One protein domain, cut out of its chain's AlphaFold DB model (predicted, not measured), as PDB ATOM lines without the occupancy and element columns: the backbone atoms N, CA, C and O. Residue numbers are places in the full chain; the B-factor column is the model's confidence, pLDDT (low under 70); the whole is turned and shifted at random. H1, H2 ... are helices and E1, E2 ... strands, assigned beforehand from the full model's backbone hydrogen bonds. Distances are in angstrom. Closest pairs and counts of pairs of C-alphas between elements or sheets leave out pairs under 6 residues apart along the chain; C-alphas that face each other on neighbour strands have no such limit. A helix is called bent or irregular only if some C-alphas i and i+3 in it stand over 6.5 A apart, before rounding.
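What this domain is: This is residues 205 to 399 of the 399 residues of an uncharacterized protein of Archaeoglobus sulfaticallidus PM70-1 (UniProt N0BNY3). The helix H5 runs through the core between two groups: on one side H1, H2, H6 and H7 with a small twisted sheet, on the other the helical hairpin of H8 and H9, with H10 beside H8. The turn of the strand hairpin E2 and E3, residues 310 to 314, reaches out from the body. The printed part has 195 residues, with ten named helices and three named strands in the order H1 H2 E1 H3 H4 H5 H6 E2 E3 H7 H8 H9 H10. The sheet runs E1 E3 E2, antiparallel; the class is mostly helix, and the whole is compact, with a radius of gyration of the C-alphas of 16.7 A and spans of 46 by 44 by 36 A.

Where its parts are: Find C-alpha 205 at (37.932, 46.475, 16.952), where H1 begins and runs to residue 214. Read on through H2, residues 216 to 226, E1, 231 to 235, H3, 254 to 259, and H4, 264 to 269, only just irregular with C-alphas 266 and 269 6.6 A apart. H5, residues 273 to 285, is 16.7 A long and H6, 287 to 299, 18.6 A. E2, residues 304 to 309, precedes E3, 315 to 322, 19.6 A long, which bends by 51 degrees at 318. H7 holds 324 to 334, H8 340 to 357, 25.8 A long, H9 360 to 372, and H10 386 to 398, ending at (33.345, 31.390, 35.224).

How they stand to each other: Begin at the hub, H5: it touches H2, about perpendicular at 76 degrees, closest at C-alphas 225 and 279, 3.5 A. Its residues 273 to 277 touch residues 343 to 347 of H8, closest at C-alphas 274 and 343, 6.4 A. Its residues 284 to 285 touch H3, closest at C-alphas 284 and 255, 5.0 A. H2, H6 and H7 are on one face of the strongly twisted sheet, making two layers, one of helices and one the sheet. Look for N 234 and O 320, 3.0 A, between E1 and E3, and N 306 and O 319, 2.7 A, between E3 and E2. H1 touches H6, closest at C-alphas 214 and 289, 6.5 A; H4 touches H9, at 267 and 369, 6.7 A; H10 touches H8, at 386 and 349, 4.4 A. Every O i to N i+4 pair is within hydrogen-bond range except in H8, 13 of 14, and H4, 0 of 2, where 2 of 3 O i to N i+3 pairs are.

The domain as a whole: The farthest C-alphas, of Asp 205 and Leu 360, are 50.7 A apart, and the printed part has no cut. The long links are residues 236 to 253 and 373 to 385. Mean pLDDT of the printed part is 80.4; residues 238 to 269, 312 to 313, 357 to 359 and 361 are under 70.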
ATOM      1  N   ASP A 205      36.732  47.292  16.752       95.62
ATOM      2  CA  ASP A 205      37.932  46.475  16.952       95.62
ATOM      3  C   ASP A 205      38.500  46.639  18.365       95.62
ATOM      4  O   ASP A 205      38.918  45.663  18.987       95.62
ATOM      5  N   GLU A 206      38.472  47.859  18.902       97.31
ATOM      6  CA  GLU A 206      38.928  48.127  20.265       97.31
ATOM      7  C   GLU A 206      37.962  47.545  21.303       97.31
ATOM      8  O   GLU A 206      38.401  46.939  22.277       97.31
ATOM      9  N   LEU A 207      36.650  47.625  21.063       97.25
ATOM     10  CA  LEU A 207      35.636  46.962  21.884       97.25
ATOM     11  C   LEU A 207      35.859  45.447  21.931       97.25
ATOM     12  O   LEU A 207      35.826  44.870  23.015       97.25
ATOM     13  N   ASN A 208      36.156  44.811  20.795       96.06
ATOM     14  CA  ASN A 208      36.479  43.382  20.757       96.06
ATOM     15  C   ASN A 208      37.737  43.060  21.578       96.06
ATOM     16  O   ASN A 208      37.725  42.115  22.362       96.06
ATOM     17  N   ARG A 209      38.788  43.886  21.501       97.31
ATOM     18  CA  ARG A 209      39.990  43.713  22.339       97.31
ATOM     19  C   ARG A 209      39.699  43.865  23.830       97.31
ATOM     20  O   ARG A 209      40.250  43.115  24.635       97.31
ATOM     21  N   ILE A 210      38.860  44.831  24.211       97.88
ATOM     22  CA  ILE A 210      38.426  45.017  25.604       97.88
ATOM     23  C   ILE A 210      37.671  43.769  26.079       97.88
ATOM     24  O   ILE A 210      37.955  43.267  27.167       97.88
ATOM     25  N   VAL A 211      36.764  43.246  25.250       97.00
ATOM     26  CA  VAL A 211      36.010  42.017  25.527       97.00
ATOM     27  C   VAL A 211      36.943  40.824  25.712       97.00
ATOM     28  O   VAL A 211      36.832  40.129  26.717       97.00
ATOM     29  N   ASP A 212      37.896  40.614  24.808       96.12
ATOM     30  CA  ASP A 212      38.833  39.488  24.884       96.12
ATOM     31  C   ASP A 212      39.743  39.571  26.121       96.12
ATOM     32  O   ASP A 212      40.097  38.555  26.717       96.12
ATOM     33  N   LYS A 213      40.099  40.789  26.544       95.81
ATOM     34  CA  LYS A 213      40.934  41.053  27.726       95.81
ATOM     35  C   LYS A 213      40.220  40.781  29.052       95.81
ATOM     36  O   LYS A 213      40.893  40.511  30.048       95.81
ATOM     37  N   ILE A 214      38.899  40.944  29.090       95.38
ATOM     38  CA  ILE A 214      38.080  40.776  30.301       95.38
ATOM     39  C   ILE A 214      37.454  39.383  30.350       95.38
ATOM     40  O   ILE A 214      37.355  38.811  31.427       95.38
ATOM     41  N   GLY A 215      37.096  38.838  29.192       94.75
ATOM     42  CA  GLY A 215      36.364  37.592  29.051       94.75
ATOM     43  C   GLY A 215      34.916  37.847  28.631       94.75
ATOM     44  O   GLY A 215      34.215  38.712  29.159       94.75
ATOM     45  N   ARG A 216      34.458  37.098  27.620       94.12
ATOM     46  CA  ARG A 216      33.121  37.272  27.024       94.12
ATOM     47  C   ARG A 216      32.004  37.019  28.039       94.12
ATOM     48  O   ARG A 216      31.023  37.758  28.059       94.12
ATOM     49  N   LYS A 217      32.164  36.001  28.892       93.88
ATOM     50  CA  LYS A 217      31.170  35.651  29.916       93.88
ATOM     51  C   LYS A 217      31.055  36.755  30.962       93.88
ATOM     52  O   LYS A 217      29.955  37.177  31.303       93.88
ATOM     53  N   GLU A 218      32.191  37.247  31.431       94.56
ATOM     54  CA  GLU A 218      32.302  38.323  32.402       94.56
ATOM     55  C   GLU A 218      31.646  39.584  31.856       94.56
ATOM     56  O   GLU A 218      30.766  40.129  32.511       94.56
ATOM     57  N   VAL A 219      31.979  40.006  30.631       96.62
ATOM     58  CA  VAL A 219      31.355  41.188  30.014       96.62
ATOM     59  C   VAL A 219      29.839  41.037  29.914       96.62
ATOM     60  O   VAL A 219      29.121  41.967  30.274       96.62
ATOM     61  N   PHE A 220      29.334  39.878  29.488       95.00
ATOM     62  CA  PHE A 220      27.891  39.653  29.407       95.00
ATOM     63  C   PHE A 220      27.211  39.739  30.785       95.00
ATOM     64  O   PHE A 220      26.219  40.455  30.929       95.00
ATOM     65  N   LEU A 221      27.776  39.099  31.818       94.12
ATOM     66  CA  LEU A 221      27.271  39.190  33.196       94.12
ATOM     67  C   LEU A 221      27.339  40.622  33.740       94.12
ATOM     68  O   LEU A 221      26.405  41.069  34.404       94.12
ATOM     69  N   ILE A 222      28.406  41.366  33.439       95.56
ATOM     70  CA  ILE A 222      28.548  42.769  33.842       95.56
ATOM     71  C   ILE A 222      27.465  43.620  33.181       95.56
ATOM     72  O   ILE A 222      26.805  44.406  33.866       95.56
ATOM     73  N   CYS A 223      27.240  43.452  31.878       94.81
ATOM     74  CA  CYS A 223      26.192  44.160  31.151       94.81
ATOM     75  C   CYS A 223      24.812  43.870  31.750       94.81
ATOM     76  O   CYS A 223      24.130  44.802  32.175       94.81
ATOM     77  N   CYS A 224      24.430  42.597  31.885       91.56
ATOM     78  CA  CYS A 224      23.134  42.212  32.450       91.56
ATOM     79  C   CYS A 224      22.977  42.608  33.927       91.56
ATOM     80  O   CYS A 224      21.872  42.914  34.367       91.56
ATOM     81  N   GLY A 225      24.060  42.625  34.705       90.50
ATOM     82  CA  GLY A 225      24.025  43.020  36.111       90.50
ATOM     83  C   GLY A 225      23.931  44.530  36.311       90.50
ATOM     84  O   GLY A 225      23.246  45.008  37.211       90.50
ATOM     85  N   THR A 226      24.594  45.316  35.469       92.00
ATOM     86  CA  THR A 226      24.648  46.776  35.633       92.00
ATOM     87  C   THR A 226      23.548  47.514  34.878       92.00
ATOM     88  O   THR A 226      23.374  48.712  35.110       92.00
ATOM     89  N   ILE A 227      22.788  46.829  34.020       90.50
ATOM     90  CA  ILE A 227      21.686  47.413  33.253       90.50
ATOM     91  C   ILE A 227      20.551  47.907  34.160       90.50
ATOM     92  O   ILE A 227      20.070  47.206  35.051       90.50
ATOM     93  N   GLY A 228      20.104  49.131  33.899       84.12
ATOM     94  CA  GLY A 228      18.923  49.744  34.494       84.12
ATOM     95  C   GLY A 228      18.124  50.517  33.447       84.12
ATOM     96  O   GLY A 228      18.420  50.483  32.250       84.12
ATOM     97  N   LYS A 229      17.106  51.266  33.890       79.25
ATOM     98  CA  LYS A 229      16.169  51.973  32.987       79.25
ATOM     99  C   LYS A 229      16.831  52.980  32.040       79.25
ATOM    100  O   LYS A 229      16.280  53.256  30.980       79.25
ATOM    101  N   SER A 230      17.971  53.542  32.438       80.31
ATOM    102  CA  SER A 230      18.652  54.626  31.717       80.31
ATOM    103  C   SER A 230      20.034  54.232  31.184       80.31
ATOM    104  O   SER A 230      20.809  55.114  30.830       80.31
ATOM    105  N   GLY A 231      20.362  52.936  31.151       89.69
ATOM    106  CA  GLY A 231      21.677  52.429  30.746       89.69
ATOM    107  C   GLY A 231      22.359  51.609  31.837       89.69
ATOM    108  O   GLY A 231      21.714  51.189  32.798       89.69
ATOM    109  N   MET A 232      23.659  51.367  31.681       93.38
ATOM    110  CA  MET A 232      24.461  50.652  32.673       93.38
ATOM    111  C   MET A 232      24.944  51.593  33.773       93.38
ATOM    112  O   MET A 232      25.352  52.722  33.493       93.38
ATOM    113  N   SER A 233      24.934  51.118  35.018       92.19
ATOM    114  CA  SER A 233      25.415  51.866  36.179       92.19
ATOM    115  C   SER A 233      26.098  50.951  37.194       92.19
ATOM    116  O   SER A 233      25.469  50.046  37.749       92.19
ATOM    117  N   LEU A 234      27.369  51.233  37.481       91.50
ATOM    118  CA  LEU A 234      28.171  50.554  38.500       91.50
ATOM    119  C   LEU A 234      28.604  51.564  39.560       91.50
ATOM    120  O   LEU A 234      29.214  52.582  39.241       91.50
ATOM    121  N   GLU A 235      28.309  51.292  40.827       87.19
ATOM    122  CA  GLU A 235      28.766  52.147  41.922       87.19
ATOM    123  C   GLU A 235      30.263  51.969  42.160       87.19
ATOM    124  O   GLU A 235      30.770  50.846  42.255       87.19
ATOM    125  N   VAL A 236      30.974  53.084  42.288       85.31
ATOM    126  CA  VAL A 236      32.387  53.069  42.645       85.31
ATOM    127  C   VAL A 236      32.481  52.928  44.157       85.31
ATOM    128  O   VAL A 236      32.066  53.808  44.911       85.31
ATOM    129  N   ARG A 237      33.017  51.796  44.606       79.12
ATOM    130  CA  ARG A 237      33.278  51.547  46.016       79.12
ATOM    131  C   ARG A 237      34.367  52.500  46.463       79.12
ATOM    132  O   ARG A 237      35.436  52.556  45.852       79.12
ATOM    133  N   GLN A 238      34.112  53.224  47.547       63.50
ATOM    134  CA  GLN A 238      35.222  53.817  48.273       63.50
ATOM    135  C   GLN A 238      36.110  52.664  48.748       63.50
ATOM    136  O   GLN A 238      35.570  51.635  49.167       63.50
ATOM    137  N   PRO A 239      37.441  52.774  48.624       54.97
ATOM    138  CA  PRO A 239      38.328  51.762  49.165       54.97
ATOM    139  C   PRO A 239      38.076  51.685  50.672       54.97
ATOM    140  O   PRO A 239      38.508  52.556  51.422       54.97
ATOM    141  N   ASP A 240      37.339  50.664  51.114       47.53
ATOM    142  CA  ASP A 240      37.305  50.303  52.524       47.53
ATOM    143  C   ASP A 240      38.751  49.940  52.880       47.53
ATOM    144  O   ASP A 240      39.326  49.014  52.300       47.53
ATOM    145  N   SER A 241      39.357  50.677  53.813       41.50
ATOM    146  CA  SER A 241      40.742  50.473  54.266       41.50
ATOM    147  C   SER A 241      41.018  49.064  54.808       41.50
ATOM    148  O   SER A 241      42.175  48.699  55.009       41.50
ATOM    149  N   ASP A 242      39.969  48.265  55.021       39.16
ATOM    150  CA  ASP A 242      40.002  47.089  55.884       39.16
ATOM    151  C   ASP A 242      39.887  45.750  55.139       39.16
ATOM    152  O   ASP A 242      39.988  44.699  55.769       39.16
ATOM    153  N   LEU A 243      39.708  45.731  53.811       45.81
ATOM    154  CA  LEU A 243      39.502  44.479  53.063       45.81
ATOM    155  C   LEU A 243      40.491  44.309  51.905       45.81
ATOM    156  O   LEU A 243      40.128  44.255  50.733       45.81
ATOM    157  N   SER A 244      41.767  44.142  52.256       39.56
ATOM    158  CA  SER A 244      42.785  43.615  51.338       39.56
ATOM    159  C   SER A 244      42.694  42.084  51.247       39.56
ATOM    160  O   SER A 244      43.497  41.345  51.818       39.56
ATOM    161  N   VAL A 245      41.692  41.565  50.535       43.03
ATOM    162  CA  VAL A 245      41.620  40.119  50.273       43.03
ATOM    163  C   VAL A 245      42.597  39.781  49.144       43.03
ATOM    164  O   VAL A 245      42.431  40.204  47.999       43.03
ATOM    165  N   LYS A 246      43.663  39.044  49.479       43.38
ATOM    166  CA  LYS A 246      44.638  38.535  48.502       43.38
ATOM    167  C   LYS A 246      43.922  37.682  47.449       43.38
ATOM    168  O   LYS A 246      43.007  36.930  47.765       43.38
ATOM    169  N   TYR A 247      44.397  37.783  46.208       43.69
ATOM    170  CA  TYR A 247      43.823  37.259  44.959       43.69
ATOM    171  C   TYR A 247      43.419  35.763  44.922       43.69
ATOM    172  O   TYR A 247      42.833  35.343  43.932       43.69
ATOM    173  N   GLY A 248      43.685  34.967  45.961       44.53
ATOM    174  CA  GLY A 248      43.379  33.531  46.001       44.53
ATOM    175  C   GLY A 248      42.006  33.142  46.566       44.53
ATOM    176  O   GLY A 248      41.587  32.018  46.335       44.53
ATOM    177  N   ASP A 249      41.300  34.039  47.268       53.09
ATOM    178  CA  ASP A 249      40.062  33.711  48.021       53.09
ATOM    179  C   ASP A 249      38.835  34.547  47.584       53.09
ATOM    180  O   ASP A 249      37.850  34.718  48.306       53.09
ATOM    181  N   ARG A 250      38.898  35.129  46.377       50.31
ATOM    182  CA  ARG A 250      37.911  36.102  45.867       50.31
ATOM    183  C   ARG A 250      36.497  35.528  45.738       50.31
ATOM    184  O   ARG A 250      35.530  36.255  45.951       50.31
ATOM    185  N   TYR A 251      36.385  34.232  45.453       52.62
ATOM    186  CA  TYR A 251      35.108  33.554  45.214       52.62
ATOM    187  C   TYR A 251      34.387  33.118  46.497       52.62
ATOM    188  O   TYR A 251      33.179  32.914  46.460       52.62
ATOM    189  N   SER A 252      35.095  33.016  47.631       54.19
ATOM    190  CA  SER A 252      34.572  32.433  48.876       54.19
ATOM    191  C   SER A 252      34.151  33.486  49.915       54.19
ATOM    192  O   SER A 252      33.139  33.324  50.596       54.19
ATOM    193  N   LEU A 253      34.896  34.594  50.037       49.38
ATOM    194  CA  LEU A 253      34.771  35.537  51.163       49.38
ATOM    195  C   LEU A 253      34.147  36.892  50.801       49.38
ATOM    196  O   LEU A 253      33.400  37.466  51.600       49.38
ATOM    197  N   ILE A 254      34.429  37.418  49.608       52.03
ATOM    198  CA  ILE A 254      34.048  38.788  49.219       52.03
ATOM    199  C   ILE A 254      32.521  38.958  49.100       52.03
ATOM    200  O   ILE A 254      31.989  39.908  49.690       52.03
ATOM    201  N   PRO A 255      31.767  38.040  48.460       52.19
ATOM    202  CA  PRO A 255      30.315  38.179  48.391       52.19
ATOM    203  C   PRO A 255      29.658  38.132  49.774       52.19
ATOM    204  O   PRO A 255      28.785  38.942  50.083       52.19
ATOM    205  N   MET A 256      30.139  37.270  50.676       52.53
ATOM    206  CA  MET A 256      29.592  37.146  52.030       52.53
ATOM    207  C   MET A 256      29.730  38.421  52.873       52.53
ATOM    208  O   MET A 256      28.843  38.700  53.691       52.53
ATOM    209  N   LEU A 257      30.830  39.162  52.704       49.94
ATOM    210  CA  LEU A 257      31.128  40.391  53.445       49.94
ATOM    211  C   LEU A 257      30.281  41.567  52.959       49.94
ATOM    212  O   LEU A 257      29.766  42.333  53.774       49.94
ATOM    213  N   HIS A 258      30.072  41.679  51.650       52.78
ATOM    214  CA  HIS A 258      29.308  42.782  51.082       52.78
ATOM    215  C   HIS A 258      27.789  42.576  51.127       52.78
ATOM    216  O   HIS A 258      27.063  43.562  51.266       52.78
ATOM    217  N   ILE A 259      27.294  41.330  51.126       56.66
ATOM    218  CA  ILE A 259      25.859  41.047  51.321       56.66
ATOM    219  C   ILE A 259      25.348  41.610  52.661       56.66
ATOM    220  O   ILE A 259      24.200  42.030  52.761       56.66
ATOM    221  N   ARG A 260      26.204  41.708  53.692       50.06
ATOM    222  CA  ARG A 260      25.837  42.328  54.984       50.06
ATOM    223  C   ARG A 260      25.466  43.812  54.874       50.06
ATOM    224  O   ARG A 260      24.781  44.324  55.750       50.06
ATOM    225  N   ARG A 261      25.930  44.499  53.829       52.75
ATOM    226  CA  ARG A 261      25.626  45.909  53.532       52.75
ATOM    227  C   ARG A 261      24.731  46.043  52.297       52.75
ATOM    228  O   ARG A 261      24.669  47.119  51.706       52.75
ATOM    229  N   PHE A 262      24.090  44.952  51.872       58.69
ATOM    230  CA  PHE A 262      23.314  44.937  50.646       58.69
ATOM    231  C   PHE A 262      22.092  45.834  50.770       58.69
ATOM    232  O   PHE A 262      21.207  45.622  51.601       58.69
ATOM    233  N   ASP A 263      22.066  46.860  49.933       63.38
ATOM    234  CA  ASP A 263      20.960  47.790  49.874       63.38
ATOM    235  C   ASP A 263      19.852  47.200  48.997       63.38
ATOM    236  O   ASP A 263      19.906  47.270  47.770       63.38
ATOM    237  N   PHE A 264      18.846  46.609  49.644       64.94
ATOM    238  CA  PHE A 264      17.665  46.047  48.983       64.94
ATOM    239  C   PHE A 264      16.908  47.073  48.127       64.94
ATOM    240  O   PHE A 264      16.199  46.676  47.204       64.94
ATOM    241  N   GLU A 265      17.072  48.381  48.362       63.38
ATOM    242  CA  GLU A 265      16.490  49.405  47.487       63.38
ATOM    243  C   GLU A 265      17.017  49.297  46.050       63.38
ATOM    244  O   GLU A 265      16.282  49.587  45.105       63.38
ATOM    245  N   LYS A 266      18.247  48.801  45.863       63.81
ATOM    246  CA  LYS A 266      18.850  48.581  44.539       63.81
ATOM    247  C   LYS A 266      18.231  47.405  43.781       63.81
ATOM    248  O   LYS A 266      18.426  47.297  42.576       63.81
ATOM    249  N   LEU A 267      17.464  46.547  44.456       67.62
ATOM    250  CA  LEU A 267      16.829  45.369  43.855       67.62
ATOM    251  C   LEU A 267      15.464  45.664  43.243       67.62
ATOM    252  O   LEU A 267      14.934  44.838  42.510       67.62
ATOM    253  N   LYS A 268      14.911  46.859  43.474       64.38
ATOM    254  CA  LYS A 268      13.625  47.284  42.896       64.38
ATOM    255  C   LYS A 268      13.641  47.398  41.368       64.38
ATOM    256  O   LYS A 268      12.585  47.511  40.752       64.38
ATOM    257  N   GLU A 269      14.827  47.423  40.767       69.19
ATOM    258  CA  GLU A 269      15.025  47.504  39.316       69.19
ATOM    259  C   GLU A 269      15.347  46.145  38.678       69.19
ATOM    260  O   GLU A 269      15.673  46.082  37.493       69.19
ATOM    261  N   ILE A 270      15.261  45.063  39.457       76.69
ATOM    262  CA  ILE A 270      15.502  43.701  38.993       76.69
ATOM    263  C   ILE A 270      14.178  43.074  38.584       76.69
ATOM    264  O   ILE A 270      13.225  43.044  39.361       76.69
ATOM    265  N   TYR A 271      14.146  42.559  37.360       73.12
ATOM    266  CA  TYR A 271      12.942  42.008  36.746       73.12
ATOM    267  C   TYR A 271      13.032  40.502  36.477       73.12
ATOM    268  O   TYR A 271      12.018  39.897  36.150       73.12
ATOM    269  N   THR A 272      14.215  39.883  36.590       83.06
ATOM    270  CA  THR A 272      14.395  38.437  36.368       83.06
ATOM    271  C   THR A 272      15.430  37.825  37.308       83.06
ATOM    272  O   THR A 272      16.378  38.494  37.732       83.06
ATOM    273  N   LYS A 273      15.303  36.511  37.555       87.50
ATOM    274  CA  LYS A 273      16.284  35.705  38.305       87.50
ATOM    275  C   LYS A 273      17.698  35.841  37.728       87.50
ATOM    276  O   LYS A 273      18.664  36.043  38.460       87.50
ATOM    277  N   PHE A 274      17.810  35.818  36.398       88.31
ATOM    278  CA  PHE A 274      19.084  35.987  35.701       88.31
ATOM    279  C   PHE A 274      19.703  37.376  35.911       88.31
ATOM    280  O   PHE A 274      20.915  37.490  36.099       88.31
ATOM    281  N   GLN A 275      18.891  38.438  35.926       87.50
ATOM    282  CA  GLN A 275      19.375  39.790  36.206       87.50
ATOM    283  C   GLN A 275      19.856  39.910  37.659       87.50
ATOM    284  O   GLN A 275      20.893  40.528  37.893       87.50
ATOM    285  N   LEU A 276      19.171  39.279  38.626       86.62
ATOM    286  CA  LEU A 276      19.640  39.223  40.018       86.62
ATOM    287  C   LEU A 276      20.985  38.513  40.136       86.62
ATOM    288  O   LEU A 276      21.907  39.035  40.761       86.62
ATOM    289  N   PHE A 277      21.095  37.343  39.510       88.81
ATOM    290  CA  PHE A 277      22.338  36.592  39.448       88.81
ATOM    291  C   PHE A 277      23.465  37.432  38.833       88.81
ATOM    292  O   PHE A 277      24.515  37.619  39.440       88.81
ATOM    293  N   SER A 278      23.224  38.035  37.671       91.06
ATOM    294  CA  SER A 278      24.205  38.877  36.979       91.06
ATOM    295  C   SER A 278      24.600  40.105  37.804       91.06
ATOM    296  O   SER A 278      25.775  40.465  37.860       91.06
ATOM    297  N   ARG A 279      23.642  40.726  38.508       88.00
ATOM    298  CA  ARG A 279      23.895  41.843  39.428       88.00
ATOM    299  C   ARG A 279      24.813  41.419  40.558       88.00
ATOM    300  O   ARG A 279      25.765  42.125  40.867       88.00
ATOM    301  N   PHE A 280      24.536  40.264  41.153       85.62
ATOM    302  CA  PHE A 280      25.369  39.690  42.196       85.62
ATOM    303  C   PHE A 280      26.795  39.436  41.700       85.62
ATOM    304  O   PHE A 280      27.757  39.789  42.383       85.62
ATOM    305  N   MET A 281      26.934  38.887  40.491       87.69
ATOM    306  CA  MET A 281      28.232  38.667  39.862       87.69
ATOM    307  C   MET A 281      28.990  39.987  39.685       87.69
ATOM    308  O   MET A 281      30.093  40.120  40.211       87.69
ATOM    309  N   ALA A 282      28.388  40.972  39.016       89.19
ATOM    310  CA  ALA A 282      29.011  42.262  38.722       89.19
ATOM    311  C   ALA A 282      29.367  43.053  39.987       89.19
ATOM    312  O   ALA A 282      30.467  43.587  40.110       89.19
ATOM    313  N   ASP A 283      28.452  43.108  40.957       82.25
ATOM    314  CA  ASP A 283      28.685  43.874  42.171       82.25
ATOM    315  C   ASP A 283      29.673  43.148  43.094       82.25
ATOM    316  O   ASP A 283      30.493  43.822  43.701       82.25
ATOM    317  N   PHE A 284      29.664  41.817  43.237       78.12
ATOM    318  CA  PHE A 284      30.424  41.145  44.312       78.12
ATOM    319  C   PHE A 284      31.530  40.202  43.876       78.12
ATOM    320  O   PHE A 284      32.520  40.090  44.598       78.12
ATOM    321  N   VAL A 285      31.358  39.507  42.758       81.31
ATOM    322  CA  VAL A 285      32.264  38.427  42.352       81.31
ATOM    323  C   VAL A 285      33.335  38.955  41.406       81.31
ATOM    324  O   VAL A 285      34.520  38.763  41.654       81.31
ATOM    325  N   ILE A 286      32.910  39.662  40.359       87.69
ATOM    326  CA  ILE A 286      33.752  40.189  39.276       87.69
ATOM    327  C   ILE A 286      33.752  41.726  39.276       87.69
ATOM    328  O   ILE A 286      33.655  42.389  38.240       87.69
ATOM    329  N   TYR A 287      33.785  42.321  40.471       87.19
ATOM    330  CA  TYR A 287      33.731  43.777  40.640       87.19
ATOM    331  C   TYR A 287      34.942  44.485  40.022       87.19
ATOM    332  O   TYR A 287      34.788  45.509  39.358       87.19
ATOM    333  N   ASP A 288      36.142  43.929  40.207       86.94
ATOM    334  CA  ASP A 288      37.377  44.485  39.646       86.94
ATOM    335  C   ASP A 288      37.321  44.482  38.111       86.94
ATOM    336  O   ASP A 288      37.676  45.470  37.463       86.94
ATOM    337  N   GLU A 289      36.817  43.398  37.520       92.56
ATOM    338  CA  GLU A 289      36.582  43.259  36.083       92.56
ATOM    339  C   GLU A 289      35.508  44.237  35.599       92.56
ATOM    340  O   GLU A 289      35.657  44.829  34.530       92.56
ATOM    341  N   SER A 290      34.473  44.478  36.408       94.31
ATOM    342  CA  SER A 290      33.433  45.474  36.130       94.31
ATOM    343  C   SER A 290      34.030  46.880  36.067       94.31
ATOM    344  O   SER A 290      33.864  47.580  35.068       94.31
ATOM    345  N   VAL A 291      34.795  47.284  37.085       93.62
ATOM    346  CA  VAL A 291      35.506  48.575  37.106       93.62
ATOM    347  C   VAL A 291      36.463  48.687  35.920       93.62
ATOM    348  O   VAL A 291      36.515  49.730  35.264       93.62
ATOM    349  N   ARG A 292      37.190  47.610  35.603       95.44
ATOM    350  CA  ARG A 292      38.100  47.562  34.454       95.44
ATOM    351  C   ARG A 292      37.353  47.759  33.137       95.44
ATOM    352  O   ARG A 292      37.822  48.551  32.325       95.44
ATOM    353  N   LEU A 293      36.203  47.107  32.941       97.81
ATOM    354  CA  LEU A 293      35.362  47.283  31.754       97.81
ATOM    355  C   LEU A 293      34.982  48.751  31.584       97.81
ATOM    356  O   LEU A 293      35.295  49.345  30.555       97.81
ATOM    357  N   PHE A 294      34.369  49.360  32.600       97.62
ATOM    358  CA  PHE A 294      33.950  50.759  32.508       97.62
ATOM    359  C   PHE A 294      35.124  51.719  32.312       97.62
ATOM    360  O   PHE A 294      34.994  52.669  31.546       97.62
ATOM    361  N   SER A 295      36.269  51.467  32.948       96.38
ATOM    362  CA  SER A 295      37.461  52.299  32.770       96.38
ATOM    363  C   SER A 295      38.017  52.226  31.344       96.38
ATOM    364  O   SER A 295      38.413  53.252  30.795       96.38
ATOM    365  N   GLU A 296      38.039  51.050  30.708       97.62
ATOM    366  CA  GLU A 296      38.453  50.940  29.300       97.62
ATOM    367  C   GLU A 296      37.420  51.583  28.357       97.62
ATOM    368  O   GLU A 296      37.801  52.295  27.428       97.62
ATOM    369  N   LEU A 297      36.117  51.420  28.628       97.56
ATOM    370  CA  LEU A 297      35.044  52.082  27.871       97.56
ATOM    371  C   LEU A 297      35.093  53.615  27.998       97.56
ATOM    372  O   LEU A 297      34.790  54.329  27.041       97.56
ATOM    373  N   GLU A 298      35.493  54.133  29.158       95.50
ATOM    374  CA  GLU A 298      35.680  55.566  29.400       95.50
ATOM    375  C   GLU A 298      36.819  56.140  28.549       95.50
ATOM    376  O   GLU A 298      36.652  57.198  27.941       95.50
ATOM    377  N   LYS A 299      37.941  55.419  28.399       95.25
ATOM    378  CA  LYS A 299      39.080  55.866  27.571       95.25
ATOM    379  C   LYS A 299      38.717  56.070  26.101       95.25
ATOM    380  O   LYS A 299      39.299  56.934  25.450       95.25
ATOM    381  N   ILE A 300      37.765  55.295  25.585       95.50
ATOM    382  CA  ILE A 300      37.264  55.417  24.207       95.50
ATOM    383  C   ILE A 300      36.008  56.300  24.100       95.50
ATOM    384  O   ILE A 300      35.462  56.482  23.009       95.50
ATOM    385  N   GLY A 301      35.568  56.897  25.214       93.19
ATOM    386  CA  GLY A 301      34.457  57.848  25.266       93.19
ATOM    387  C   GLY A 301      33.068  57.215  25.151       93.19
ATOM    388  O   GLY A 301      32.140  57.877  24.689       93.19
ATOM    389  N   LEU A 302      32.924  55.942  25.527       96.06
ATOM    390  CA  LEU A 302      31.652  55.204  25.521       96.06
ATOM    391  C   LEU A 302      31.041  55.040  26.923       96.06
ATOM    392  O   LEU A 302      29.874  54.677  27.056       96.06
ATOM    393  N   ALA A 303      31.811  55.335  27.967       95.62
ATOM    394  CA  ALA A 303      31.362  55.406  29.351       95.62
ATOM    395  C   ALA A 303      31.923  56.667  30.022       95.62
ATOM    396  O   ALA A 303      32.799  57.334  29.474       95.62
ATOM    397  N   SER A 304      31.425  56.996  31.210       93.00
ATOM    398  CA  SER A 304      31.978  58.073  32.032       93.00
ATOM    399  C   SER A 304      31.854  57.735  33.505       93.00
ATOM    400  O   SER A 304      30.827  57.203  33.944       93.00
ATOM    401  N   LYS A 305      32.861  58.110  34.291       91.00
ATOM    402  CA  LYS A 305      32.725  58.203  35.740       91.00
ATOM    403  C   LYS A 305      31.968  59.484  36.092       91.00
ATOM    404  O   LYS A 305      32.404  60.583  35.771       91.00
ATOM    405  N   VAL A 306      30.807  59.345  36.721       87.00
ATOM    406  CA  VAL A 306      29.892  60.441  37.046       87.00
ATOM    407  C   VAL A 306      29.699  60.560  38.550       87.00
ATOM    408  O   VAL A 306      29.630  59.567  39.275       87.00
ATOM    409  N   ARG A 307      29.542  61.792  39.028       83.38
ATOM    410  CA  ARG A 307      29.220  62.068  40.430       83.38
ATOM    411  C   ARG A 307      27.718  61.941  40.661       83.38
ATOM    412  O   ARG A 307      26.912  62.415  39.859       83.38
ATOM    413  N   LYS A 308      27.328  61.319  41.769       78.62
ATOM    414  CA  LYS A 308      25.937  61.228  42.216       78.62
ATOM    415  C   LYS A 308      25.659  62.339  43.206       78.62
ATOM    416  O   LYS A 308      26.359  62.490  44.202       78.62
ATOM    417  N   PHE A 309      24.571  63.056  42.963       75.56
ATOM    418  CA  PHE A 309      24.114  64.132  43.827       75.56
ATOM    419  C   PHE A 309      22.783  63.771  44.488       75.56
ATOM    420  O   PHE A 309      21.914  63.133  43.888       75.56
ATOM    421  N   SER A 310      22.610  64.197  45.733       72.69
ATOM    422  CA  SER A 310      21.336  64.148  46.442       72.69
ATOM    423  C   SER A 310      20.322  65.101  45.802       72.69
ATOM    424  O   SER A 310      20.656  65.943  44.964       72.69
ATOM    425  N   LYS A 311      19.059  65.033  46.241       70.31
ATOM    426  CA  LYS A 311      18.022  66.001  45.835       70.31
ATOM    427  C   LYS A 311      18.407  67.454  46.129       70.31
ATOM    428  O   LYS A 311      17.941  68.353  45.445       70.31
ATOM    429  N   LEU A 312      19.267  67.669  47.125       69.12
ATOM    430  CA  LEU A 312      19.754  68.985  47.534       69.12
ATOM    431  C   LEU A 312      21.020  69.418  46.774       69.12
ATOM    432  O   LEU A 312      21.548  70.491  47.050       69.12
ATOM    433  N   GLY A 313      21.516  68.600  45.840       64.50
ATOM    434  CA  GLY A 313      22.735  68.872  45.075       64.50
ATOM    435  C   GLY A 313      24.034  68.534  45.815       64.50
ATOM    436  O   GLY A 313      25.105  68.883  45.337       64.50
ATOM    437  N   VAL A 314      23.964  67.852  46.963       72.00
ATOM    438  CA  VAL A 314      25.154  67.406  47.713       72.00
ATOM    439  C   VAL A 314      25.696  66.123  47.092       72.00
ATOM    440  O   VAL A 314      24.921  65.201  46.855       72.00
ATOM    441  N   GLU A 315      27.000  66.051  46.838       76.06
ATOM    442  CA  GLU A 315      27.655  64.843  46.325       76.06
ATOM    443  C   GLU A 315      27.576  63.704  47.355       76.06
ATOM    444  O   GLU A 315      27.893  63.894  48.527       76.06
ATOM    445  N   ILE A 316      27.108  62.529  46.928       77.50
ATOM    446  CA  ILE A 316      26.896  61.349  47.785       77.50
ATOM    447  C   ILE A 316      27.634  60.099  47.289       77.50
ATOM    448  O   ILE A 316      27.491  59.038  47.888       77.50
ATOM    449  N   GLY A 317      28.398  60.195  46.198       80.25
ATOM    450  CA  GLY A 317      29.192  59.089  45.665       80.25
ATOM    451  C   GLY A 317      29.500  59.237  44.180       80.25
ATOM    452  O   GLY A 317      29.151  60.241  43.559       80.25
ATOM    453  N   GLU A 318      30.104  58.205  43.599       86.44
ATOM    454  CA  GLU A 318      30.481  58.154  42.186       86.44
ATOM    455  C   GLU A 318      30.003  56.849  41.547       86.44
ATOM    456  O   GLU A 318      29.934  55.802  42.193       86.44
ATOM    457  N   PHE A 319      29.663  56.914  40.264       89.00
ATOM    458  CA  PHE A 319      29.196  55.781  39.475       89.00
ATOM    459  C   PHE A 319      29.915  55.787  38.144       89.00
ATOM    460  O   PHE A 319      30.081  56.839  37.540       89.00
ATOM    461  N   TYR A 320      30.263  54.620  37.634       94.12
ATOM    462  CA  TYR A 320      30.434  54.493  36.201       94.12
ATOM    463  C   TYR A 320      29.067  54.401  35.541       94.12
ATOM    464  O   TYR A 320      28.206  53.648  35.998       94.12
ATOM    465  N   LYS A 321      28.877  55.161  34.465       94.44
ATOM    466  CA  LYS A 321      27.697  55.079  33.609       94.44
ATOM    467  C   LYS A 321      28.090  54.815  32.172       94.44
ATOM    468  O   LYS A 321      29.080  55.355  31.681       94.44
ATOM    469  N   ALA A 322      27.261  54.042  31.491       95.75
ATOM    470  CA  ALA A 322      27.327  53.887  30.051       95.75
ATOM    471  C   ALA A 322      25.915  53.808  29.454       95.75
ATOM    472  O   ALA A 322      24.989  53.357  30.138       95.75
ATOM    473  N   PRO A 323      25.723  54.231  28.194       94.00
ATOM    474  CA  PRO A 323      24.412  54.219  27.567       94.00
ATOM    475  C   PRO A 323      23.863  52.808  27.365       94.00
ATOM    476  O   PRO A 323      24.605  51.825  27.289       94.00
ATOM    477  N   LEU A 324      22.544  52.724  27.221       90.75
ATOM    478  CA  LEU A 324      21.848  51.460  27.018       90.75
ATOM    479  C   LEU A 324      22.249  50.782  25.702       90.75
ATOM    480  O   LEU A 324      22.447  49.571  25.669       90.75
ATOM    481  N   GLU A 325      22.424  51.562  24.640       90.62
ATOM    482  CA  GLU A 325      22.765  51.060  23.310       90.62
ATOM    483  C   GLU A 325      24.132  50.357  23.299       90.62
ATOM    484  O   GLU A 325      24.315  49.356  22.608       90.62
ATOM    485  N   LEU A 326      25.083  50.836  24.111       94.50
ATOM    486  CA  LEU A 326      26.369  50.167  24.290       94.50
ATOM    487  C   LEU A 326      26.208  48.827  25.013       94.50
ATOM    488  O   LEU A 326      26.836  47.847  24.624       94.50
ATOM    489  N   CYS A 327      25.374  48.788  26.054       93.38
ATOM    490  CA  CYS A 327      25.060  47.554  26.771       93.38
ATOM    491  C   CYS A 327      24.507  46.498  25.816       93.38
ATOM    492  O   CYS A 327      24.981  45.369  25.798       93.38
ATOM    493  N   GLU A 328      23.543  46.879  24.983       88.38
ATOM    494  CA  GLU A 328      22.937  45.972  24.010       88.38
ATOM    495  C   GLU A 328      23.936  45.495  22.967       88.38
ATOM    496  O   GLU A 328      23.960  44.305  22.670       88.38
ATOM    497  N   TYR A 329      24.800  46.382  22.466       91.75
ATOM    498  CA  TYR A 329      25.881  45.980  21.573       91.75
ATOM    499  C   TYR A 329      26.794  44.937  22.232       91.75
ATOM    500  O   TYR A 329      27.058  43.891  21.640       91.75
ATOM    501  N   LEU A 330      27.242  45.190  23.467       94.81
ATOM    502  CA  LEU A 330      28.109  44.277  24.215       94.81
ATOM    503  C   LEU A 330      27.414  42.942  24.509       94.81
ATOM    504  O   LEU A 330      28.023  41.894  24.300       94.81
ATOM    505  N   MET A 331      26.144  42.960  24.920       91.31
ATOM    506  CA  MET A 331      25.340  41.750  25.117       91.31
ATOM    507  C   MET A 331      25.180  40.962  23.813       91.31
ATOM    508  O   MET A 331      25.333  39.743  23.820       91.31
ATOM    509  N   ASP A 332      24.934  41.646  22.693       88.44
ATOM    510  CA  ASP A 332      24.790  41.025  21.376       88.44
ATOM    511  C   ASP A 332      26.081  40.311  20.949       88.44
ATOM    512  O   ASP A 332      26.017  39.188  20.445       88.44
ATOM    513  N   ILE A 333      27.250  40.932  21.146       90.94
ATOM    514  CA  ILE A 333      28.530  40.326  20.751       90.94
ATOM    515  C   ILE A 333      29.089  39.348  21.782       90.94
ATOM    516  O   ILE A 333      29.927  38.543  21.394       90.94
ATOM    517  N   CYS A 334      28.665  39.392  23.050       92.12
ATOM    518  CA  CYS A 334      29.181  38.545  24.136       92.12
ATOM    519  C   CYS A 334      28.200  37.464  24.599       92.12
ATOM    520  O   CYS A 334      28.518  36.753  25.550       92.12
ATOM    521  N   TYR A 335      27.034  37.347  23.953       89.44
ATOM    522  CA  TYR A 335      25.965  36.446  24.371       89.44
ATOM    523  C   TYR A 335      26.478  35.056  24.752       89.44
ATOM    524  O   TYR A 335      27.163  34.390  23.967       89.44
ATOM    525  N   PHE A 336      26.097  34.620  25.949       88.25
ATOM    526  CA  PHE A 336      26.232  33.243  26.382       88.25
ATOM    527  C   PHE A 336      25.022  32.863  27.231       88.25
ATOM    528  O   PHE A 336      24.444  33.699  27.922       88.25
ATOM    529  N   ASP A 337      24.649  31.593  27.153       83.19
ATOM    530  CA  ASP A 337      23.508  31.061  27.879       83.19
ATOM    531  C   ASP A 337      23.954  30.494  29.233       83.19
ATOM    532  O   ASP A 337      24.988  29.817  29.323       83.19
ATOM    533  N   VAL A 338      23.181  30.770  30.284       85.56
ATOM    534  CA  VAL A 338      23.384  30.178  31.611       85.56
ATOM    535  C   VAL A 338      22.252  29.193  31.861       85.56
ATOM    536  O   VAL A 338      21.095  29.609  31.864       85.56
ATOM    537  N   PRO A 339      22.557  27.908  32.124       87.88
ATOM    538  CA  PRO A 339      21.525  26.911  32.363       87.88
ATOM    539  C   PRO A 339      20.564  27.330  33.485       87.88
ATOM    540  O   PRO A 339      21.001  27.703  34.575       87.88
ATOM    541  N   GLU A 340      19.258  27.228  33.235       86.00
ATOM    542  CA  GLU A 340      18.206  27.676  34.162       86.00
ATOM    543  C   GLU A 340      18.323  27.021  35.545       86.00
ATOM    544  O   GLU A 340      18.203  27.692  36.565       86.00
ATOM    545  N   ASN A 341      18.698  25.741  35.597       89.00
ATOM    546  CA  ASN A 341      18.918  25.030  36.855       89.00
ATOM    547  C   ASN A 341      20.037  25.644  37.717       89.00
ATOM    548  O   ASN A 341      19.982  25.556  38.938       89.00
ATOM    549  N   VAL A 342      21.051  26.259  37.102       88.19
ATOM    550  CA  VAL A 342      22.123  26.960  37.827       88.19
ATOM    551  C   VAL A 342      21.589  28.264  38.419       88.19
ATOM    552  O   VAL A 342      21.926  28.603  39.553       88.19
ATOM    553  N   ILE A 343      20.719  28.963  37.684       88.81
ATOM    554  CA  ILE A 343      20.045  30.174  38.164       88.81
ATOM    555  C   ILE A 343      19.092  29.844  39.314       88.81
ATOM    556  O   ILE A 343      19.139  30.518  40.338       88.81
ATOM    557  N   ASP A 344      18.286  28.790  39.202       88.38
ATOM    558  CA  ASP A 344      17.373  28.368  40.270       88.38
ATOM    559  C   ASP A 344      18.125  27.927  41.536       88.38
ATOM    560  O   ASP A 344      17.765  28.339  42.643       88.38
ATOM    561  N   SER A 345      19.217  27.164  41.396       88.50
ATOM    562  CA  SER A 345      20.108  26.842  42.522       88.50
ATOM    563  C   SER A 345      20.676  28.102  43.177       88.50
ATOM    564  O   SER A 345      20.641  28.235  44.401       88.50
ATOM    565  N   PHE A 346      21.125  29.077  42.379       88.56
ATOM    566  CA  PHE A 346      21.586  30.358  42.912       88.56
ATOM    567  C   PHE A 346      20.477  31.087  43.673       88.56
ATOM    568  O   PHE A 346      20.733  31.587  44.765       88.56
ATOM    569  N   MET A 347      19.254  31.133  43.141       87.38
ATOM    570  CA  MET A 347      18.126  31.791  43.803       87.38
ATOM    571  C   MET A 347      17.835  31.177  45.175       87.38
ATOM    572  O   MET A 347      17.647  31.917  46.144       87.38
ATOM    573  N   ASN A 348      17.861  29.845  45.275       86.69
ATOM    574  CA  ASN A 348      17.654  29.129  46.535       86.69
ATOM    575  C   ASN A 348      18.761  29.425  47.551       86.69
ATOM    576  O   ASN A 348      18.479  29.758  48.710       86.69
ATOM    577  N   ALA A 349      20.020  29.364  47.115       84.62
ATOM    578  CA  ALA A 349      21.160  29.643  47.974       84.62
ATOM    579  C   ALA A 349      21.207  31.124  48.398       84.62
ATOM    580  O   ALA A 349      21.423  31.428  49.571       84.62
ATOM    581  N   PHE A 350      20.928  32.056  47.484       84.19
ATOM    582  CA  PHE A 350      20.867  33.493  47.757       84.19
ATOM    583  C   PHE A 350      19.764  33.829  48.765       84.19
ATOM    584  O   PHE A 350      20.028  34.497  49.766       84.19
ATOM    585  N   ALA A 351      18.547  33.326  48.554       83.31
ATOM    586  CA  ALA A 351      17.437  33.552  49.473       83.31
ATOM    587  C   ALA A 351      17.716  32.946  50.858       83.31
ATOM    588  O   ALA A 351      17.540  33.637  51.863       83.31
ATOM    589  N   SER A 352      18.246  31.719  50.919       81.56
ATOM    590  CA  SER A 352      18.679  31.083  52.174       81.56
ATOM    591  C   SER A 352      19.728  31.927  52.901       81.56
ATOM    592  O   SER A 352      19.611  32.173  54.102       81.56
ATOM    593  N   LEU A 353      20.726  32.441  52.174       78.31
ATOM    594  CA  LEU A 353      21.774  33.293  52.733       78.31
ATOM    595  C   LEU A 353      21.222  34.607  53.290       78.31
ATOM    596  O   LEU A 353      21.666  35.064  54.348       78.31
ATOM    597  N   CYS A 354      20.279  35.227  52.582       76.00
ATOM    598  CA  CYS A 354      19.632  36.442  53.044       76.00
ATOM    599  C   CYS A 354      18.769  36.161  54.279       76.00
ATOM    600  O   CYS A 354      18.899  36.895  55.253       76.00
ATOM    601  N   LEU A 355      17.965  35.093  54.300       77.19
ATOM    602  CA  LEU A 355      17.104  34.734  55.437       77.19
ATOM    603  C   LEU A 355      17.894  34.384  56.697       77.19
ATOM    604  O   LEU A 355      17.564  34.874  57.773       77.19
ATOM    605  N   GLN A 356      18.987  33.630  56.570       72.75
ATOM    606  CA  GLN A 356      19.880  33.318  57.695       72.75
ATOM    607  C   GLN A 356      20.487  34.571  58.347       72.75
ATOM    608  O   GLN A 356      20.928  34.527  59.495       72.75
ATOM    609  N   LYS A 357      20.551  35.685  57.609       66.00
ATOM    610  CA  LYS A 357      21.203  36.932  58.029       66.00
ATOM    611  C   LYS A 357      20.227  38.089  58.258       66.00
ATOM    612  O   LYS A 357      20.685  39.178  58.601       66.00
ATOM    613  N   SER A 358      18.928  37.878  58.054       63.69
ATOM    614  CA  SER A 358      17.916  38.937  58.053       63.69
ATOM    615  C   SER A 358      16.984  38.863  59.254       63.69
ATOM    616  O   SER A 358      16.701  37.795  59.785       63.69
ATOM    617  N   ASP A 359      16.467  40.021  59.645       68.44
ATOM    618  CA  ASP A 359      15.298  40.138  60.509       68.44
ATOM    619  C   ASP A 359      13.992  40.008  59.690       68.44
ATOM    620  O   ASP A 359      14.001  39.797  58.473       68.44
ATOM    621  N   LEU A 360      12.846  40.185  60.354       70.94
ATOM    622  CA  LEU A 360      11.518  40.151  59.725       70.94
ATOM    623  C   LEU A 360      11.387  41.149  58.549       70.94
ATOM    624  O   LEU A 360      10.589  40.945  57.633       70.94
ATOM    625  N   ALA A 361      12.166  42.238  58.560       69.00
ATOM    626  CA  ALA A 361      12.175  43.224  57.486       69.00
ATOM    627  C   ALA A 361      12.941  42.728  56.250       69.00
ATOM    628  O   ALA A 361      12.531  43.033  55.129       69.00
ATOM    629  N   GLY A 362      14.012  41.948  56.418       70.44
ATOM    630  CA  GLY A 362      14.712  41.328  55.291       70.44
ATOM    631  C   GLY A 362      13.906  40.213  54.617       70.44
ATOM    632  O   GLY A 362      13.888  40.161  53.389       70.44
ATOM    633  N   GLU A 363      13.141  39.408  55.369       78.19
ATOM    634  CA  GLU A 363      12.200  38.442  54.765       78.19
ATOM    635  C   GLU A 363      11.153  39.157  53.902       78.19
ATOM    636  O   GLU A 363      10.921  38.786  52.751       78.19
ATOM    637  N   ARG A 364      10.556  40.238  54.420       79.19
ATOM    638  CA  ARG A 364       9.598  41.041  53.654       79.19
ATOM    639  C   ARG A 364      10.208  41.584  52.358       79.19
ATOM    640  O   ARG A 364       9.561  41.529  51.318       79.19
ATOM    641  N   ARG A 365      11.444  42.088  52.406       76.56
ATOM    642  CA  ARG A 365      12.145  42.616  51.223       76.56
ATOM    643  C   ARG A 365      12.459  41.531  50.196       76.56
ATOM    644  O   ARG A 365      12.370  41.793  49.001       76.56
ATOM    645  N   LEU A 366      12.793  40.318  50.638       79.06
ATOM    646  CA  LEU A 366      12.953  39.172  49.739       79.06
ATOM    647  C   LEU A 366      11.630  38.794  49.074       79.06
ATOM    648  O   LEU A 366      11.607  38.598  47.864       79.06
ATOM    649  N   ARG A 367      10.519  38.764  49.822       82.75
ATOM    650  CA  ARG A 367       9.188  38.539  49.238       82.75
ATOM    651  C   ARG A 367       8.849  39.606  48.195       82.75
ATOM    652  O   ARG A 367       8.415  39.260  47.104       82.75
ATOM    653  N   GLU A 368       9.105  40.882  48.488       80.88
ATOM    654  CA  GLU A 368       8.908  41.983  47.531       80.88
ATOM    655  C   GLU A 368       9.765  41.813  46.261       80.88
ATOM    656  O   GLU A 368       9.275  42.053  45.159       80.88
ATOM    657  N   LEU A 369      11.014  41.349  46.394       81.38
ATOM    658  CA  LEU A 369      11.898  41.050  45.262       81.38
ATOM    659  C   LEU A 369      11.373  39.892  44.403       81.38
ATOM    660  O   LEU A 369      11.308  40.019  43.184       81.38
ATOM    661  N   PHE A 370      10.989  38.774  45.020       83.19
ATOM    662  CA  PHE A 370      10.453  37.613  44.302       83.19
ATOM    663  C   PHE A 370       9.136  37.955  43.599       83.19
ATOM    664  O   PHE A 370       8.986  37.657  42.419       83.19
ATOM    665  N   MET A 371       8.249  38.706  44.259       81.44
ATOM    666  CA  MET A 371       7.040  39.240  43.628       81.44
ATOM    667  C   MET A 371       7.352  40.135  42.422       81.44
ATOM    668  O   MET A 371       6.644  40.071  41.421       81.44
ATOM    669  N   ALA A 372       8.396  40.969  42.487       78.19
ATOM    670  CA  ALA A 372       8.799  41.813  41.359       78.19
ATOM    671  C   ALA A 372       9.303  41.001  40.150       78.19
ATOM    672  O   ALA A 372       9.197  41.477  39.019       78.19
ATOM    673  N   MET A 373       9.809  39.787  40.385       82.38
ATOM    674  CA  MET A 373      10.238  38.835  39.355       82.38
ATOM    675  C   MET A 373       9.128  37.859  38.921       82.38
ATOM    676  O   MET A 373       9.396  37.010  38.081       82.38
ATOM    677  N   ASP A 374       7.910  37.984  39.466       80.62
ATOM    678  CA  ASP A 374       6.795  37.036  39.279       80.62
ATOM    679  C   ASP A 374       7.126  35.601  39.744       80.62
ATOM    680  O   ASP A 374       6.679  34.608  39.172       80.62
ATOM    681  N   GLU A 375       7.933  35.489  40.802       82.56
ATOM    682  CA  GLU A 375       8.376  34.224  41.386       82.56
ATOM    683  C   GLU A 375       7.709  33.964  42.744       82.56
ATOM    684  O   GLU A 375       7.464  34.869  43.546       82.56
ATOM    685  N   ASP A 376       7.453  32.686  43.024       80.31
ATOM    686  CA  ASP A 376       6.838  32.236  44.270       80.31
ATOM    687  C   ASP A 376       7.912  31.988  45.337       80.31
ATOM    688  O   ASP A 376       8.630  30.984  45.313       80.31
ATOM    689  N   PHE A 377       8.024  32.920  46.284       79.25
ATOM    690  CA  PHE A 377       8.989  32.840  47.380       79.25
ATOM    691  C   PHE A 377       8.794  31.598  48.261       79.25
ATOM    692  O   PHE A 377       9.766  31.082  48.811       79.25
ATOM    693  N   ASP A 378       7.571  31.073  48.372       76.94
ATOM    694  CA  ASP A 378       7.294  29.919  49.234       76.94
ATOM    695  C   ASP A 378       7.848  28.602  48.641       76.94
ATOM    696  O   ASP A 378       7.867  27.571  49.315       76.94
ATOM    697  N   ARG A 379       8.362  28.629  47.400       75.19
ATOM    698  CA  ARG A 379       9.069  27.505  46.759       75.19
ATOM    699  C   ARG A 379      10.565  27.463  47.058       75.19
ATOM    700  O   ARG A 379      11.225  26.506  46.654       75.19
ATOM    701  N   VAL A 380      11.104  28.473  47.741       76.12
ATOM    702  CA  VAL A 380      12.525  28.523  48.094       76.12
ATOM    703  C   VAL A 380      12.838  27.416  49.099       76.12
ATOM    704  O   VAL A 380      12.380  27.436  50.244       76.12
ATOM    705  N   SER A 381      13.657  26.453  48.683       79.69
ATOM    706  CA  SER A 381      14.170  25.418  49.579       79.69
ATOM    707  C   SER A 381      15.338  25.959  50.398       79.69
ATOM    708  O   SER A 381      16.284  26.514  49.837       79.69
ATOM    709  N   MET A 382      15.299  25.751  51.716       82.31
ATOM    710  CA  MET A 382      16.407  26.116  52.599       82.31
ATOM    711  C   MET A 382      17.646  25.283  52.281       82.31
ATOM    712  O   MET A 382      17.610  24.054  52.322       82.31
ATOM    713  N   VAL A 383      18.744  25.975  52.007       81.88
ATOM    714  CA  VAL A 383      20.062  25.382  51.783       81.88
ATOM    715  C   VAL A 383      20.841  25.389  53.097       81.88
ATOM    716  O   VAL A 383      20.920  26.422  53.765       81.88
ATOM    717  N   GLU A 384      21.445  24.255  53.470       77.94
ATOM    718  CA  GLU A 384      22.245  24.145  54.702       77.94
ATOM    719  C   GLU A 384      23.489  25.045  54.666       77.94
ATOM    720  O   GLU A 384      23.755  25.777  55.618       77.94
ATOM    721  N   ASN A 385      24.225  25.043  53.546       80.56
ATOM    722  CA  ASN A 385      25.464  25.805  53.360       80.56
ATOM    723  C   ASN A 385      25.404  26.720  52.122       80.56
ATOM    724  O   ASN A 385      26.142  26.507  51.155       80.56
ATOM    725  N   PRO A 386      24.571  27.778  52.138       78.44
ATOM    726  CA  PRO A 386      24.294  28.582  50.948       78.44
ATOM    727  C   PRO A 386      25.530  29.297  50.389       78.44
ATOM    728  O   PRO A 386      25.633  29.528  49.191       78.44
ATOM    729  N   SER A 387      26.507  29.619  51.240       73.38
ATOM    730  CA  SER A 387      27.754  30.263  50.806       73.38
ATOM    731  C   SER A 387      28.646  29.333  49.974       73.38
ATOM    732  O   SER A 387      29.282  29.786  49.025       73.38
ATOM    733  N   ILE A 388      28.691  28.041  50.328       78.06
ATOM    734  CA  ILE A 388      29.464  27.035  49.587       78.06
ATOM    735  C   ILE A 388      28.794  26.801  48.236       78.06
ATOM    736  O   ILE A 388      29.461  26.902  47.213       78.06
ATOM    737  N   GLU A 389      27.471  26.613  48.226       82.44
ATOM    738  CA  GLU A 389      26.717  26.413  46.985       82.44
ATOM    739  C   GLU A 389      26.874  27.605  46.028       82.44
ATOM    740  O   GLU A 389      27.194  27.411  44.858       82.44
ATOM    741  N   ILE A 390      26.767  28.851  46.513       82.19
ATOM    742  CA  ILE A 390      27.026  30.038  45.678       82.19
ATOM    743  C   ILE A 390      28.450  30.010  45.109       82.19
ATOM    744  O   ILE A 390      28.632  30.290  43.927       82.19
ATOM    745  N   SER A 391      29.452  29.656  45.915       76.50
ATOM    746  CA  SER A 391      30.852  29.609  45.468       76.50
ATOM    747  C   SER A 391      31.076  28.550  44.379       76.50
ATOM    748  O   SER A 391      31.778  28.802  43.396       76.50
ATOM    749  N   GLU A 392      30.450  27.379  44.513       81.81
ATOM    750  CA  GLU A 392      30.499  26.302  43.517       81.81
ATOM    751  C   GLU A 392      29.792  26.696  42.214       81.81
ATOM    752  O   GLU A 392      30.333  26.475  41.128       81.81
ATOM    753  N   LEU A 393      28.619  27.335  42.301       84.12
ATOM    754  CA  LEU A 393      27.875  27.832  41.138       84.12
ATOM    755  C   LEU A 393      28.661  28.914  40.387       84.12
ATOM    756  O   LEU A 393      28.754  28.869  39.159       84.12
ATOM    757  N   VAL A 394      29.264  29.851  41.121       82.12
ATOM    758  CA  VAL A 394      30.142  30.896  40.575       82.12
ATOM    759  C   VAL A 394      31.314  30.275  39.818       82.12
ATOM    760  O   VAL A 394      31.543  30.627  38.659       82.12
ATOM    761  N   SER A 395      32.008  29.319  40.443       79.06
ATOM    762  CA  SER A 395      33.152  28.627  39.835       79.06
ATOM    763  C   SER A 395      32.726  27.875  38.572       79.06
ATOM    764  O   SER A 395      33.348  27.988  37.525       79.06
ATOM    765  N   ARG A 396      31.583  27.181  38.604       82.69
ATOM    766  CA  ARG A 396      31.058  26.456  37.437       82.69
ATOM    767  C   ARG A 396      30.779  27.363  36.232       82.69
ATOM    768  O   ARG A 396      30.921  26.916  35.094       82.69
ATOM    769  N   ILE A 397      30.336  28.599  36.459       80.62
ATOM    770  CA  ILE A 397      29.993  29.541  35.384       80.62
ATOM    771  C   ILE A 397      31.247  30.186  34.793       80.62
ATOM    772  O   ILE A 397      31.383  30.243  33.562       80.62
ATOM    773  N   LEU A 398      32.149  30.664  35.651       80.19
ATOM    774  CA  LEU A 398      33.345  31.390  35.224       80.19
ATOM    775  C   LEU A 398      34.441  30.454  34.682       80.19
ATOM    776  O   LEU A 398      35.149  30.850  33.758       80.19
ATOM    777  N   GLY A 399      34.478  29.190  35.115       72.00
ATOM    778  CA  GLY A 399      35.518  28.214  34.760       72.00
ATOM    779  C   GLY A 399      36.625  28.199  35.798       72.00
ATOM    780  O   GLY A 399      37.784  27.999  35.377       72.00
TER     781      GLY A 399